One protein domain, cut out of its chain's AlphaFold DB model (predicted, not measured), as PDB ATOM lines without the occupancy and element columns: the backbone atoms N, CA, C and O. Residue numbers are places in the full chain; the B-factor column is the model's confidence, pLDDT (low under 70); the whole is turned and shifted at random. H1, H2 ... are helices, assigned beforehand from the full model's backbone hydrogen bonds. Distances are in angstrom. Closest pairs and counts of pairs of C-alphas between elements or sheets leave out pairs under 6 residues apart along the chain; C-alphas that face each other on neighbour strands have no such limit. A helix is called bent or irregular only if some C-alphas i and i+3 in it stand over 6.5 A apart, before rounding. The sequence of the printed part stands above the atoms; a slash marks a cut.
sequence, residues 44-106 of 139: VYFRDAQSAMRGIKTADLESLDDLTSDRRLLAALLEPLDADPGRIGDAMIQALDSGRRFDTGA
ATOM      1  N   VAL A  44     114.708 160.983  93.940       87.06
ATOM      2  CA  VAL A  44     113.569 160.132  94.342       87.06
ATOM      3  C   VAL A  44     113.273 160.334  95.823       87.06
ATOM      4  O   VAL A  44     112.162 160.744  96.145       87.06
ATOM      5  N   TYR A  45     114.288 160.190  96.678       88.62
ATOM      6  CA  TYR A  45     114.178 160.390  98.123       88.62
ATOM      7  C   TYR A  45     113.509 161.732  98.475       88.62
ATOM      8  O   TYR A  45     112.539 161.786  99.233       88.62
ATOM      9  N   PHE A  46     113.933 162.830  97.835       86.31
ATOM     10  CA  PHE A  46     113.301 164.135  98.048       86.31
ATOM     11  C   PHE A  46     111.837 164.191  97.581       86.31
ATOM     12  O   PHE A  46     111.000 164.836  98.220       86.31
ATOM     13  N   ARG A  47     111.498 163.568  96.445       84.81
ATOM     14  CA  ARG A  47     110.111 163.543  95.946       84.81
ATOM     15  C   ARG A  47     109.192 162.745  96.858       84.81
ATOM     16  O   ARG A  47     108.035 163.144  97.012       84.81
ATOM     17  N   ASP A  48     109.691 161.674  97.454       86.31
ATOM     18  CA  ASP A  48     108.924 160.848  98.381       86.31
ATOM     19  C   ASP A  48     108.681 161.615  99.682       86.31
ATOM     20  O   ASP A  48     107.524 161.794 100.071       86.31
ATOM     21  N   ALA A  49     109.719 162.259 100.231       84.88
ATOM     22  CA  ALA A  49     109.575 163.184 101.356       84.88
ATOM     23  C   ALA A  49     108.585 164.332 101.056       84.88
ATOM     24  O   ALA A  49     107.716 164.657 101.869       84.88
ATOM     25  N   GLN A  50     108.641 164.915  99.852       83.19
ATOM     26  CA  GLN A  50     107.690 165.942  99.414       83.19
ATOM     27  C   GLN A  50     106.252 165.412  99.303       83.19
ATOM     28  O   GLN A  50     105.297 166.134  99.606       83.19
ATOM     29  N   SER A  51     106.081 164.180  98.833       79.88
ATOM     30  CA  SER A  51     104.770 163.549  98.665       79.88
ATOM     31  C   SER A  51     104.141 163.228 100.019       79.88
ATOM     32  O   SER A  51     102.954 163.504 100.220       79.88
ATOM     33  N   ALA A  52     104.954 162.747 100.961       79.88
ATOM     34  CA  ALA A  52     104.578 162.519 102.350       79.88
ATOM     35  C   ALA A  52     104.175 163.827 103.046       79.88
ATOM     36  O   ALA A  52     103.094 163.900 103.631       79.88
ATOM     37  N   MET A  53     104.959 164.903 102.893       79.81
ATOM     38  CA  MET A  53     104.644 166.210 103.491       79.81
ATOM     39  C   MET A  53     103.322 166.791 102.960       79.81
ATOM     40  O   MET A  53     102.584 167.453 103.687       79.81
ATOM     41  N   ARG A  54     102.982 166.522 101.694       76.75
ATOM     42  CA  ARG A  54     101.697 166.924 101.094       76.75
ATOM     43  C   ARG A  54     100.519 166.029 101.491       76.75
ATOM     44  O   ARG A  54      99.404 166.283 101.037       76.75
ATOM     45  N   GLY A  55     100.742 164.990 102.297       73.88
ATOM     46  CA  GLY A  55      99.704 164.058 102.735       73.88
ATOM     47  C   GLY A  55      99.144 163.190 101.605       73.88
ATOM     48  O   GLY A  55      97.971 162.807 101.641       73.88
ATOM     49  N   ILE A  56      99.941 162.902 100.569       75.75
ATOM     50  CA  ILE A  56      99.522 161.998  99.494       75.75
ATOM     51  C   ILE A  56      99.367 160.592 100.086       75.75
ATOM     52  O   ILE A  56     100.306 160.041 100.647       75.75
ATOM     53  N   LYS A  57      98.181 159.988  99.943       66.81
ATOM     54  CA  LYS A  57      97.834 158.703 100.587       66.81
ATOM     55  C   LYS A  57      98.709 157.515 100.175       66.81
ATOM     56  O   LYS A  57      98.718 156.510 100.871       66.81
ATOM     57  N   THR A  58      99.380 157.611  99.033       73.75
ATOM     58  CA  THR A  58     100.284 156.585  98.494       73.75
ATOM     59  C   THR A  58     101.756 156.935  98.700       73.75
ATOM     60  O   THR A  58     102.606 156.289  98.098       73.75
ATOM     61  N   ALA A  59     102.062 158.004  99.440       70.38
ATOM     62  CA  ALA A  59     103.437 158.403  99.680       70.38
ATOM     63  C   ALA A  59     104.122 157.422 100.626       70.38
ATOM     64  O   ALA A  59     103.533 157.001 101.624       70.38
ATOM     65  N   ASP A  60     105.376 157.123 100.318       70.56
ATOM     66  CA  ASP A  60     106.272 156.502 101.273       70.56
ATOM     67  C   ASP A  60     106.620 157.518 102.369       70.56
ATOM     68  O   ASP A  60     107.124 158.611 102.093       70.56
ATOM     69  N   LEU A  61     106.284 157.179 103.611       74.38
ATOM     70  CA  LEU A  61     106.509 158.039 104.769       74.38
ATOM     71  C   LEU A  61     107.931 157.893 105.322       74.38
ATOM     72  O   LEU A  61     108.383 158.797 106.023       74.38
ATOM     73  N   GLU A  62     108.638 156.808 104.984       83.31
ATOM     74  CA  GLU A  62     109.973 156.517 105.518       83.31
ATOM     75  C   GLU A  62     110.985 157.589 105.103       83.31
ATOM     76  O   GLU A  62     111.808 158.012 105.908       83.31
ATOM     77  N   SER A  63     110.865 158.120 103.883       85.44
ATOM     78  CA  SER A  63     111.768 159.164 103.384       85.44
ATOM     79  C   SER A  63     111.615 160.501 104.124       85.44
ATOM     80  O   SER A  63     112.595 161.220 104.308       85.44
ATOM     81  N   LEU A  64     110.401 160.864 104.560       85.75
ATOM     82  CA  LEU A  64     110.191 162.090 105.343       85.75
ATOM     83  C   LEU A  64     110.623 161.908 106.804       85.75
ATOM     84  O   LEU A  64     111.190 162.831 107.392       85.75
ATOM     85  N   ASP A  65     110.349 160.736 107.377       87.31
ATOM     86  CA  ASP A  65     110.769 160.395 108.736       87.31
ATOM     87  C   ASP A  65     112.300 160.373 108.843       87.31
ATOM     88  O   ASP A  65     112.864 161.072 109.683       87.31
ATOM     89  N   ASP A  66     112.994 159.701 107.920       91.62
ATOM     90  CA  ASP A  66     114.462 159.709 107.831       91.62
ATOM     91  C   ASP A  66     115.013 161.138 107.679       91.62
ATOM     92  O   ASP A  66     115.902 161.540 108.431       91.62
ATOM     93  N   LEU A  67     114.438 161.953 106.781       88.19
ATOM     94  CA  LEU A  67     114.907 163.323 106.528       88.19
ATOM     95  C   LEU A  67     114.818 164.231 107.766       88.19
ATOM     96  O   LEU A  67     115.654 165.126 107.957       88.19
ATOM     97  N   THR A  68     113.789 164.030 108.590       86.94
ATOM     98  CA  THR A  68     113.504 164.867 109.765       86.94
ATOM     99  C   THR A  68     114.071 164.310 111.071       86.94
ATOM    100  O   THR A  68     114.110 165.043 112.061       86.94
ATOM    101  N   SER A  69     114.552 163.064 111.072       88.31
ATOM    102  CA  SER A  69     115.139 162.395 112.234       88.31
ATOM    103  C   SER A  69     116.666 162.266 112.128       88.31
ATOM    104  O   SER A  69     117.378 163.214 112.460       88.31
ATOM    105  N   ASP A  70     117.184 161.108 111.712       87.12
ATOM    106  CA  ASP A  70     118.610 160.763 111.764       87.12
ATOM    107  C   ASP A  70     119.342 160.828 110.413       87.12
ATOM    108  O   ASP A  70     120.576 160.800 110.395       87.12
ATOM    109  N   ARG A  71     118.605 160.987 109.303       91.06
ATOM    110  CA  ARG A  71     119.115 161.153 107.932       91.06
ATOM    111  C   ARG A  71     120.073 160.048 107.489       91.06
ATOM    112  O   ARG A  71     120.970 160.299 106.678       91.06
ATOM    113  N   ARG A  72     119.933 158.828 108.011       92.12
ATOM    114  CA  ARG A  72     120.825 157.709 107.677       92.12
ATOM    115  C   ARG A  72     120.737 157.310 106.215       92.12
ATOM    116  O   ARG A  72     121.775 157.056 105.602       92.12
ATOM    117  N   LEU A  73     119.533 157.270 105.648       90.50
ATOM    118  CA  LEU A  73     119.358 156.951 104.234       90.50
ATOM    119  C   LEU A  73     119.947 158.058 103.355       90.50
ATOM    120  O   LEU A  73     120.684 157.763 102.416       90.50
ATOM    121  N   LEU A  74     119.703 159.327 103.695       90.56
ATOM    122  CA  LEU A  74     120.323 160.450 102.988       90.56
ATOM    123  C   LEU A  74     121.859 160.404 103.060       90.56
ATOM    124  O   LEU A  74     122.520 160.628 102.048       90.56
ATOM    125  N   ALA A  75     122.434 160.076 104.219       90.81
ATOM    126  CA  ALA A  75     123.881 159.928 104.377       90.81
ATOM    127  C   ALA A  75     124.451 158.819 103.481       90.81
ATOM    128  O   ALA A  75     125.440 159.048 102.789       90.81
ATOM    129  N   ALA A  76     123.794 157.657 103.422       89.12
ATOM    130  CA  ALA A  76     124.204 156.561 102.544       89.12
ATOM    131  C   ALA A  76     124.109 156.931 101.050       89.12
ATOM    132  O   ALA A  76     124.957 156.538 100.250       89.12
ATOM    133  N   LEU A  77     123.098 157.714 100.661       87.81
ATOM    134  CA  LEU A  77     122.939 158.183  99.280       87.81
ATOM    135  C   LEU A  77     123.997 159.221  98.876       87.81
ATOM    136  O   LEU A  77     124.375 159.289  97.707       87.81
ATOM    137  N   LEU A  78     124.460 160.036  99.825       85.56
ATOM    138  CA  LEU A  78     125.426 161.108  99.578       85.56
ATOM    139  C   LEU A  78     126.886 160.678  99.745       85.56
ATOM    140  O   LEU A  78     127.758 161.375  99.230       85.56
ATOM    141  N   GLU A  79     127.162 159.545 100.400       86.62
ATOM    142  CA  GLU A  79     128.527 159.044 100.611       86.62
ATOM    143  C   GLU A  79     129.320 158.955  99.289       86.62
ATOM    144  O   GLU A  79     130.398 159.546  99.212       86.62
ATOM    145  N   PRO A  80     128.800 158.359  98.196       80.50
ATOM    146  CA  PRO A  80     129.563 158.287  96.942       80.50
ATOM    147  C   PRO A  80     129.651 159.609  96.173       80.50
ATOM    148  O   PRO A  80     130.371 159.691  95.180       80.50
ATOM    149  N   LEU A  81     128.914 160.633  96.610       78.44
ATOM    150  CA  LEU A  81     128.962 161.988  96.061       78.44
ATOM    151  C   LEU A  81     129.869 162.921  96.881       78.44
ATOM    152  O   LEU A  81     129.993 164.088  96.512       78.44
ATOM    153  N   ASP A  82     130.469 162.426  97.972       81.38
ATOM    154  CA  ASP A  82     131.289 163.200  98.919       81.38
ATOM    155  C   ASP A  82     130.596 164.501  99.375       81.38
ATOM    156  O   ASP A  82     131.171 165.590  99.413       81.38
ATOM    157  N   ALA A  83     129.294 164.398  99.660       76.62
ATOM    158  CA  ALA A  83     128.452 165.530 100.027       76.62
ATOM    159  C   ALA A  83     128.009 165.450 101.493       76.62
ATOM    160  O   ALA A  83     127.673 164.383 101.997       76.62
ATOM    161  N   ASP A  84     127.955 166.604 102.165       82.31
ATOM    162  CA  ASP A  84     127.536 166.702 103.567       82.31
ATOM    163  C   ASP A  84     126.014 166.475 103.723       82.31
ATOM    164  O   ASP A  84     125.216 167.326 103.299       82.31
ATOM    165  N   PRO A  85     125.582 165.375 104.372       84.56
ATOM    166  CA  PRO A  85     124.167 165.074 104.560       84.56
ATOM    167  C   PRO A  85     123.444 166.050 105.490       84.56
ATOM    168  O   PRO A  85     122.237 166.253 105.336       84.56
ATOM    169  N   GLY A  86     124.152 166.703 106.415       82.00
ATOM    170  CA  GLY A  86     123.587 167.750 107.263       82.00
ATOM    171  C   GLY A  86     123.160 168.948 106.421       82.00
ATOM    172  O   GLY A  86     121.981 169.304 106.377       82.00
ATOM    173  N   ARG A  87     124.112 169.502 105.664       77.12
ATOM    174  CA  ARG A  87     123.887 170.668 104.803       77.12
ATOM    175  C   ARG A  87     122.860 170.408 103.699       77.12
ATOM    176  O   ARG A  87     122.025 171.273 103.429       77.12
ATOM    177  N   ILE A  88     122.907 169.239 103.054       83.19
ATOM    178  CA  ILE A  88     121.935 168.875 102.013       83.19
ATOM    179  C   ILE A  88     120.546 168.643 102.618       83.19
ATOM    180  O   ILE A  88     119.566 169.154 102.078       83.19
ATOM    181  N   GLY A  89     120.452 167.944 103.752       81.19
ATOM    182  CA  GLY A  89     119.183 167.712 104.444       81.19
ATOM    183  C   GLY A  89     118.499 169.013 104.871       81.19
ATOM    184  O   GLY A  89     117.307 169.192 104.626       81.19
ATOM    185  N   ASP A  90     119.254 169.970 105.413       82.25
ATOM    186  CA  ASP A  90     118.716 171.279 105.806       82.25
ATOM    187  C   ASP A  90     118.202 172.073 104.595       82.25
ATOM    188  O   ASP A  90     117.118 172.661 104.636       82.25
ATOM    189  N   ALA A  91     118.936 172.039 103.478       77.94
ATOM    190  CA  ALA A  91     118.503 172.663 102.230       77.94
ATOM    191  C   ALA A  91     117.236 172.001 101.658       77.94
ATOM    192  O   ALA A  91     116.356 172.693 101.140       77.94
ATOM    193  N   MET A  92     117.115 170.673 101.772       84.25
ATOM    194  CA  MET A  92     115.909 169.942 101.385       84.25
ATOM    195  C   MET A  92     114.709 170.353 102.241       84.25
ATOM    196  O   MET A  92     113.661 170.674 101.686       84.25
ATOM    197  N   ILE A  93     114.857 170.429 103.564       82.38
ATOM    198  CA  ILE A  93     113.790 170.886 104.468       82.38
ATOM    199  C   ILE A  93     113.367 172.318 104.124       82.38
ATOM    200  O   ILE A  93     112.183 172.582 103.928       82.38
ATOM    201  N   GLN A  94     114.322 173.230 103.918       74.69
ATOM    202  CA  GLN A  94     114.020 174.599 103.493       74.69
ATOM    203  C   GLN A  94     113.282 174.644 102.138       74.69
ATOM    204  O   GLN A  94     112.391 175.476 101.920       74.69
ATOM    205  N   ALA A  95     113.633 173.759 101.201       72.00
ATOM    206  CA  ALA A  95     112.945 173.636  99.919       72.00
ATOM    207  C   ALA A  95     111.511 173.106 100.085       72.00
ATOM    208  O   ALA A  95     110.601 173.609  99.422       72.00
ATOM    209  N   LEU A  96     111.299 172.143 100.984       74.12
ATOM    210  CA  LEU A  96     109.983 171.615 101.328       74.12
ATOM    211  C   LEU A  96     109.091 172.690 101.972       74.12
ATOM    212  O   LEU A  96     107.999 172.944 101.460       74.12
ATOM    213  N   ASP A  97     109.591 173.401 102.988       73.12
ATOM    214  CA  ASP A  97     108.877 174.483 103.688       73.12
ATOM    215  C   ASP A  97     108.493 175.637 102.754       73.12
ATOM    216  O   ASP A  97     107.424 176.239 102.867       73.12
ATOM    217  N   SER A  98     109.356 175.949 101.784       68.56
ATOM    218  CA  SER A  98     109.099 176.989 100.782       68.56
ATOM    219  C   SER A  98     108.245 176.517  99.598       68.56
ATOM    220  O   SER A  98     108.004 177.293  98.669       68.56
ATOM    221  N   GLY A  99     107.792 175.257  99.599       60.25
ATOM    222  CA  GLY A  99     106.994 174.663  98.525       60.25
ATOM    223  C   GLY A  99     107.740 174.532  97.192       60.25
ATOM    224  O   GLY A  99     107.111 174.393  96.138       60.25
ATOM    225  N   ARG A 100     109.076 174.596  97.212       55.84
ATOM    226  CA  ARG A 100     109.928 174.508  96.022       55.84
ATOM    227  C   ARG A 100     110.039 173.061  95.544       55.84
ATOM    228  O   ARG A 100     109.868 172.097  96.289       55.84
ATOM    229  N   ARG A 101     110.293 172.899  94.248       54.31
ATOM    230  CA  ARG A 101     110.610 171.598  93.645       54.31
ATOM    231  C   ARG A 101     112.123 171.420  93.627       54.31
ATOM    232  O   ARG A 101     112.844 172.401  93.465       54.31
ATOM    233  N   PHE A 102     112.574 170.179  93.768       47.53
ATOM    234  CA  PHE A 102     113.974 169.833  93.555       47.53
ATOM    235  C   PHE A 102     114.323 170.034  92.083       47.53
ATOM    236  O   PHE A 102     113.640 169.504  91.204       47.53
ATOM    237  N   ASP A 103     115.351 170.837  91.832       48.09
ATOM    238  CA  ASP A 103     115.881 171.117  90.503       48.09
ATOM    239  C   ASP A 103     117.343 170.666  90.475       48.09
ATOM    240  O   ASP A 103     118.220 171.308  91.057       48.09
ATOM    241  N   THR A 104     117.605 169.552  89.793       43.53
ATOM    242  CA  THR A 104     118.954 169.006  89.598       43.53
ATOM    243  C   THR A 104     119.868 169.980  88.845       43.53
ATOM    244  O   THR A 104     121.081 169.962  89.034       43.53
ATOM    245  N   GLY A 105     119.307 170.900  88.052       42.12
ATOM    246  CA  GLY A 105     120.046 171.951  87.352       42.12
ATOM    247  C   GLY A 105     120.506 173.108  88.244       42.12
ATOM    248  O   GLY A 105     121.294 173.941  87.791       42.12
ATOM    249  N   ALA A 106     120.037 173.189  89.495       45.53
ATOM    250  CA  ALA A 106     120.481 174.190  90.467       45.53
ATOM    251  C   ALA A 106     121.739 173.755  91.238       45.53
ATOM    252  O   ALA A 106     122.494 174.619  91.673       45.53
TER     253      ALA A 106
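AT A GLANCE: This is residues 44 to 106 of the 139 residues of an uncharacterized protein of Halomonas sp. PGE1 (UniProt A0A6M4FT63). Four short, mostly crossed helices make a small cluster: H2 packs across H1, H3 makes a corner with H2, and H4, the longest, runs back from H3 toward H1. A tail, residues 98 to 106, follows H4. The 63 printed residues, with four named helices and no named strand, are all helix in class and compact, with a radius of gyration of the C-alphas of 11.2 A and spans of 33 by 23 by 16 A.

IN THESE COORDINATES: H1, residues 44 to 53, begins at C-alpha 44 (113.569, 160.132, 94.342) and is 14.2 A long. H2 is residues 62 to 68, 10.0 A. H3, residues 72 to 81, 14.8 A, is irregular: C-alphas 77 and 80 are 7.0 A apart. H4, residues 85 to 97, 18.0 A, ends at C-alpha 97 (108.877, 174.483, 103.688).

HOW THE PARTS SIT: H1 and H2 touch, about perpendicular at 81 degrees; their closest C-alphas, of Ala 49 and Leu 64, are 4.2 A apart. H2 and H3 touch only at the corner, closest at the C-alphas of Asp 66 and Arg 72, 6.7 A. H4 touches H3 with residues 85 to 89 alone, closest at the C-alphas of Pro 85 and Ala 75, 5.2 A. Every O i to N i+4 pair is within hydrogen-bond range in H1, H2 and H4, and 4 of 6 in H3.

THE WHOLE: The C-alphas farthest apart, of Lys 57 and Asp 82, are 33.8 A apart. The printed part has no cut and no long link between its helices. The model's pLDDT is under 70 at residue 57 and residues 98 to 106.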